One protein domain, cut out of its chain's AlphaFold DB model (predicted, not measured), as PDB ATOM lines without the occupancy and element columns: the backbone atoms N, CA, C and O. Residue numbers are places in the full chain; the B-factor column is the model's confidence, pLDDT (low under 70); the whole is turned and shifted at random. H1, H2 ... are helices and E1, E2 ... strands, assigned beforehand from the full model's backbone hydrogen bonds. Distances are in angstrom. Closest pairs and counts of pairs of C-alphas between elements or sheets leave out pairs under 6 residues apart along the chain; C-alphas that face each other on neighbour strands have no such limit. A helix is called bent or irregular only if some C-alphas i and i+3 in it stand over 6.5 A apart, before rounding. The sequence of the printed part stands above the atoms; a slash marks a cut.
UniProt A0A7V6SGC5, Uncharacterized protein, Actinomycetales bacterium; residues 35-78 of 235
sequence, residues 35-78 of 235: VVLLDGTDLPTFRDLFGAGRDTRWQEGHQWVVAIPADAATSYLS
ATOM      1  N   VAL A  35      58.672  31.599 -14.265       95.94
ATOM      2  CA  VAL A  35      60.053  31.595 -14.755       95.94
ATOM      3  C   VAL A  35      60.045  31.112 -16.201       95.94
ATOM      4  O   VAL A  35      59.615  29.992 -16.475       95.94
ATOM      5  N   VAL A  36      60.519  31.947 -17.121       95.69
ATOM      6  CA  VAL A  36      60.613  31.639 -18.550       95.69
ATOM      7  C   VAL A  36      62.064  31.335 -18.899       95.69
ATOM      8  O   VAL A  36      62.943  32.174 -18.708       95.69
ATOM      9  N   LEU A  37      62.307  30.126 -19.409       96.81
ATOM     10  CA  LEU A  37      63.617  29.686 -19.888       96.81
ATOM     11  C   LEU A  37      63.651  29.793 -21.413       96.81
ATOM     12  O   LEU A  37      62.840  29.162 -22.091       96.81
ATOM     13  N   LEU A  38      64.593  30.563 -21.945       96.00
ATOM     14  CA  LEU A  38      64.822  30.684 -23.382       96.00
ATOM     15  C   LEU A  38      66.243  30.227 -23.706       96.00
ATOM     16  O   LEU A  38      67.208  30.834 -23.248       96.00
ATOM     17  N   ASP A  39      66.367  29.165 -24.495       95.50
ATOM     18  CA  ASP A  39      67.647  28.601 -24.926       95.50
ATOM     19  C   ASP A  39      67.710  28.570 -26.456       95.50
ATOM     20  O   ASP A  39      66.730  28.218 -27.115       95.50
ATOM     21  N   GLY A  40      68.855  28.954 -27.021       85.81
ATOM     22  CA  GLY A  40      69.111  28.862 -28.460       85.81
ATOM     23  C   GLY A  40      68.307  29.823 -29.342       85.81
ATOM     24  O   GLY A  40      68.044  29.495 -30.497       85.81
ATOM     25  N   THR A  41      67.914  30.992 -28.832       93.12
ATOM     26  CA  THR A  41      67.269  32.029 -29.659       93.12
ATOM     27  C   THR A  41      68.277  32.698 -30.596       93.12
ATOM     28  O   THR A  41      69.438  32.883 -30.228       93.12
ATOM     29  N   ASP A  42      67.847  33.071 -31.799       94.81
ATOM     30  CA  ASP A  42      68.658  33.841 -32.733       94.81
ATOM     31  C   ASP A  42      68.611  35.344 -32.414       94.81
ATOM     32  O   ASP A  42      67.711  35.855 -31.743       94.81
ATOM     33  N   LEU A  43      69.617  36.074 -32.897       94.81
ATOM     34  CA  LEU A  43      69.796  37.486 -32.564       94.81
ATOM     35  C   LEU A  43      68.615  38.381 -33.003       94.81
ATOM     36  O   LEU A  43      68.236  39.249 -32.213       94.81
ATOM     37  N   PRO A  44      68.019  38.217 -34.202       95.44
ATOM     38  CA  PRO A  44      66.808  38.946 -34.588       95.44
ATOM     39  C   PRO A  44      65.655  38.753 -33.598       95.44
ATOM     40  O   PRO A  44      65.187  39.731 -33.020       95.44
ATOM     41  N   THR A  45      65.275  37.504 -33.314       95.31
ATOM     42  CA  THR A  45      64.180  37.196 -32.380       95.31
ATOM     43  C   THR A  45      64.469  37.724 -30.979       95.31
ATOM     44  O   THR A  45      63.592  38.283 -30.321       95.31
ATOM     45  N   PHE A  46      65.714  37.602 -30.511       96.19
ATOM     46  CA  PHE A  46      66.124  38.166 -29.228       96.19
ATOM     47  C   PHE A  46      65.930  39.687 -29.173       96.19
ATOM     48  O   PHE A  46      65.419  40.207 -28.181       96.19
ATOM     49  N   ARG A  47      66.315  40.412 -30.230       94.25
ATOM     50  CA  ARG A  47      66.167  41.875 -30.304       94.25
ATOM     51  C   ARG A  47      64.713  42.306 -30.400       94.25
ATOM     52  O   ARG A  47      64.351  43.322 -29.811       94.25
ATOM     53  N   ASP A  48      63.883  41.529 -31.075       94.31
ATOM     54  CA  ASP A  48      62.449  41.792 -31.115       94.31
ATOM     55  C   ASP A  48      61.825  41.609 -29.728       94.31
ATOM     56  O   ASP A  48      61.066  42.465 -29.278       94.31
ATOM     57  N   LEU A  49      62.198  40.550 -29.000       94.88
ATOM     58  CA  LEU A  49      61.661  40.260 -27.667       94.88
ATOM     59  C   LEU A  49      62.143  41.239 -26.590       94.88
ATOM     60  O   LEU A  49      61.324  41.803 -25.866       94.88
ATOM     61  N   PHE A  50      63.457  41.425 -26.473       95.38
ATOM     62  CA  PHE A  50      64.080  42.149 -25.357       95.38
ATOM     63  C   PHE A  50      64.562  43.548 -25.733       95.38
ATOM     64  O   PHE A  50      64.963  44.310 -24.859       95.38
ATOM     65  N   GLY A  51      64.516  43.899 -27.019       92.19
ATOM     66  CA  GLY A  51      64.766  45.249 -27.497       92.19
ATOM     67  C   GLY A  51      63.465  46.002 -27.762       92.19
ATOM     68  O   GLY A  51      63.097  46.884 -26.991       92.19
ATOM     69  N   ALA A  52      62.756  45.649 -28.840       92.00
ATOM     70  CA  ALA A  52      61.513  46.326 -29.226       92.00
ATOM     71  C   ALA A  52      60.344  46.003 -28.277       92.00
ATOM     72  O   ALA A  52      59.599  46.895 -27.879       92.00
ATOM     73  N   GLY A  53      60.206  44.736 -27.879       92.81
ATOM     74  CA  GLY A  53      59.167  44.245 -26.969       92.81
ATOM     75  C   GLY A  53      59.492  44.390 -25.481       92.81
ATOM     76  O   GLY A  53      58.711  43.934 -24.644       92.81
ATOM     77  N   ARG A  54      60.625  45.016 -25.137       92.25
ATOM     78  CA  ARG A  54      61.185  45.058 -23.779       92.25
ATOM     79  C   ARG A  54      60.170  45.476 -22.720       92.25
ATOM     80  O   ARG A  54      59.988  44.783 -21.723       92.25
ATOM     81  N   ASP A  55      59.509  46.608 -22.945       91.88
ATOM     82  CA  ASP A  55      58.615  47.209 -21.954       91.88
ATOM     83  C   ASP A  55      57.359  46.352 -21.748       91.88
ATOM     84  O   ASP A  55      56.879  46.221 -20.623       91.88
ATOM     85  N   THR A  56      56.869  45.699 -22.807       91.88
ATOM     86  CA  THR A  56      55.774  44.726 -22.711       91.88
ATOM     87  C   THR A  56      56.188  43.535 -21.853       91.88
ATOM     88  O   THR A  56      55.478  43.196 -20.910       91.88
ATOM     89  N   ARG A  57      57.369  42.951 -22.100       91.56
ATOM     90  CA  ARG A  57      57.880  41.808 -21.318       91.56
ATOM     91  C   ARG A  57      58.136  42.150 -19.859       91.56
ATOM     92  O   ARG A  57      57.905  41.316 -18.988       91.56
ATOM     93  N   TRP A  58      58.565  43.377 -19.581       89.50
ATOM     94  CA  TRP A  58      58.755  43.858 -18.215       89.50
ATOM     95  C   TRP A  58      57.427  43.937 -17.442       89.50
ATOM     96  O   TRP A  58      57.372  43.620 -16.256       89.50
ATOM     97  N   GLN A  59      56.337  44.323 -18.113       91.06
ATOM     98  CA  GLN A  59      55.006  44.439 -17.503       91.06
ATOM     99  C   GLN A  59      54.325  43.085 -17.240       91.06
ATOM    100  O   GLN A  59      53.417  43.022 -16.415       91.06
ATOM    101  N   GLU A  60      54.763  42.008 -17.899       90.31
ATOM    102  CA  GLU A  60      54.206  40.656 -17.725       90.31
ATOM    103  C   GLU A  60      54.535  40.035 -16.351       90.31
ATOM    104  O   GLU A  60      53.889  39.074 -15.938       90.31
ATOM    105  N   GLY A  61      55.520  40.570 -15.617       89.88
ATOM    106  CA  GLY A  61      55.876  40.090 -14.273       89.88
ATOM    107  C   GLY A  61      56.548  38.710 -14.244       89.88
ATOM    108  O   GLY A  61      56.603  38.065 -13.195       89.88
ATOM    109  N   HIS A  62      57.048  38.237 -15.387       93.75
ATOM    110  CA  HIS A  62      57.812  36.996 -15.498       93.75
ATOM    111  C   HIS A  62      59.288  37.196 -15.140       93.75
ATOM    112  O   HIS A  62      59.874  38.243 -15.407       93.75
ATOM    113  N   GLN A  63      59.913  36.147 -14.603       95.00
ATOM    114  CA  GLN A  63      61.361  36.080 -14.450       95.00
ATOM    115  C   GLN A  63      61.963  35.385 -15.672       95.00
ATOM    116  O   GLN A  63      61.653  34.228 -15.948       95.00
ATOM    117  N   TRP A  64      62.841  36.072 -16.393       95.81
ATOM    118  CA  TRP A  64      63.446  35.554 -17.618       95.81
ATOM    119  C   TRP A  64      64.851  35.013 -17.355       95.81
ATOM    120  O   TRP A  64      65.686  35.687 -16.757       95.81
ATOM    121  N   VAL A  65      65.122  33.804 -17.841       96.81
ATOM    122  CA  VAL A  65      66.465  33.222 -17.901       96.81
ATOM    123  C   VAL A  65      66.750  32.893 -19.355       96.81
ATOM    124  O   VAL A  65      66.087  32.046 -19.950       96.81
ATOM    125  N   VAL A  66      67.734  33.579 -19.929       96.44
ATOM    126  CA  VAL A  66      68.055  33.459 -21.350       96.44
ATOM    127  C   VAL A  66      69.482  32.957 -21.505       96.44
ATOM    128  O   VAL A  66      70.416  33.540 -20.955       96.44
ATOM    129  N   ALA A  67      69.648  31.872 -22.254       96.44
ATOM    130  CA  ALA A  67      70.943  31.343 -22.646       96.44
ATOM    131  C   ALA A  67      71.284  31.822 -24.063       96.44
ATOM    132  O   ALA A  67      70.500  31.662 -24.998       96.44
ATOM    133  N   ILE A  68      72.470  32.414 -24.208       95.25
ATOM    134  CA  ILE A  68      72.998  32.928 -25.477       95.25
ATOM    135  C   ILE A  68      74.431  32.423 -25.699       95.25
ATOM    136  O   ILE A  68      75.122  32.100 -24.725       95.25
ATOM    137  N   PRO A  69      74.917  32.382 -26.953       91.81
ATOM    138  CA  PRO A  69      76.313  32.070 -27.236       91.81
ATOM    139  C   PRO A  69      77.258  33.083 -26.575       91.81
ATOM    140  O   PRO A  69      77.080  34.297 -26.695       91.81
ATOM    141  N   ALA A  70      78.274  32.585 -25.866       89.31
ATOM    142  CA  ALA A  70      79.180  33.426 -25.082       89.31
ATOM    143  C   ALA A  70      80.057  34.351 -25.948       89.31
ATOM    144  O   ALA A  70      80.438  35.431 -25.503       89.31
ATOM    145  N   ASP A  71      80.379  33.931 -27.169       89.00
ATOM    146  CA  ASP A  71      81.127  34.691 -28.176       89.00
ATOM    147  C   ASP A  71      80.287  35.796 -28.833       89.00
ATOM    148  O   ASP A  71      80.827  36.818 -29.250       89.00
ATOM    149  N   ALA A  72      78.963  35.636 -28.858       91.94
ATOM    150  CA  ALA A  72      78.029  36.626 -29.382       91.94
ATOM    151  C   ALA A  72      77.486  37.590 -28.312       91.94
ATOM    152  O   ALA A  72      76.701  38.480 -28.642       91.94
ATOM    153  N   ALA A  73      77.892  37.452 -27.043       92.94
ATOM    154  CA  ALA A  73      77.307  38.180 -25.913       92.94
ATOM    155  C   ALA A  73      77.206  39.699 -26.140       92.94
ATOM    156  O   ALA A  73      76.169  40.291 -25.852       92.94
ATOM    157  N   THR A  74      78.229  40.327 -26.731       93.69
ATOM    158  CA  THR A  74      78.226  41.767 -27.048       93.69
ATOM    159  C   THR A  74      77.116  42.169 -28.024       93.69
ATOM    160  O   THR A  74      76.578  43.266 -27.918       93.69
ATOM    161  N   SER A  75      76.762  41.309 -28.981       94.31
ATOM    162  CA  SER A  75      75.707  41.592 -29.962       94.31
ATOM    163  C   SER A  75      74.304  41.440 -29.384       94.31
ATOM    164  O   SER A  75      73.402  42.168 -29.800       94.31
ATOM    165  N   TYR A  76      74.130  40.495 -28.456       95.56
ATOM    166  CA  TYR A  76      72.872  40.257 -27.748       95.56
ATOM    167  C   TYR A  76      72.635  41.328 -26.682       95.56
ATOM    168  O   TYR A  76      71.578  41.943 -26.652       95.56
ATOM    169  N   LEU A  77      73.640  41.628 -25.862       94.00
ATOM    170  CA  LEU A  77      73.564  42.610 -24.777       94.00
ATOM    171  C   LEU A  77      73.915  44.031 -25.243       94.00
ATOM    172  O   LEU A  77      74.457  44.823 -24.480       94.00
ATOM    173  N   SER A  78      73.654  44.357 -26.510       93.56
ATOM    174  CA  SER A  78      73.734  45.736 -26.993       93.56
ATOM    175  C   SER A  78      72.437  46.483 -26.665       93.56
ATOM    176  O   SER A  78      71.367  45.861 -26.699       93.56
TER     177      SER A  78
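What this domain is: This is residues 35 to 78 of the 235 residues of an uncharacterized protein of Actinomycetales bacterium (UniProt A0A7V6SGC5). A narrow ribbon of two parallel strands, E1 and E2 side by side, forms one side of an open loop; H1 and H2 form the other side, across a gap from the strands, as the chain crosses from E1 to E2. The short H3, after E2, comes back to meet the beginning of H1. The printed part has 44 residues, with three named helices and two named strands in the order E1, H1, H2, E2, H3; the sheet has the order E1, E2, is parallel, and the class is mixed, helices and strands. The whole is compact, with a radius of gyration of the C-alphas of 10.4 A, and spans 30 by 20 by 13 A.

Where its parts are: E1 is residues 35 to 39, 13.0 A from first to last C-alpha, and begins with C-alpha 35 at (60.053, 31.595, -14.755). H1 is residues 43 to 52, 12.6 A long, with C-alpha 43 at (69.796, 37.486, -32.564). It is neither bent nor irregular, but only just: C-alphas 49 and 52 are 6.3 A apart. H2 is residues 54 to 59, 8.8 A long. E2 is residues 63 to 67 and measures 13.5 A. H3 is residues 73 to 76, 5.2 A long, and ends with C-alpha 76 at (72.872, 40.257, -27.748).

How they stand to each other: E1 and E2 are parallel neighbours, with 14 degrees between their directions. C-alphas 35 and 63 face each other at 4.7 A, and C-alphas 39 and 67 at 4.9 A. N 36 and O 63, 2.8 A apart, and N 65 and O 36, 2.9 A apart, are within hydrogen-bond range. E1, H1, H2 and E2 make a strand-helix-strand unit, two parallel neighbour strands with helices between them along the chain, and its crossover is right-handed. H1 and E2 are apart, and so are E1 and H2. H1 and H2 are close but not clearly touching; their closest C-alphas are those of Phe 50 and Arg 57, 7.4 A apart. They run the same way at a steep tilt of 56 degrees. H1 and H3 touch, with the C-alphas of Leu 43 and Tyr 76 closest at 6.4 A. H3 is apart from E1 and from H2. Each O i to N i+4 pair of H2 is within hydrogen-bond range, as are 5 of 6 in H1; H3, too short for such a pair, has its 1 O i to N i+3 pair within range.

The domain as a whole: The two C-alphas farthest apart are those of Gln 59 and Asp 71, at 29.9 A. The C-alphas of Val 35 and Ser 78, the first and last printed, are 23.2 A apart. The printed part has no cut, and the four links, E1 to H1, H1 to H2, H2 to E2 and E2 to H3, are tight. The mean pLDDT of the printed part is 93.5, and no printed residue is under 70.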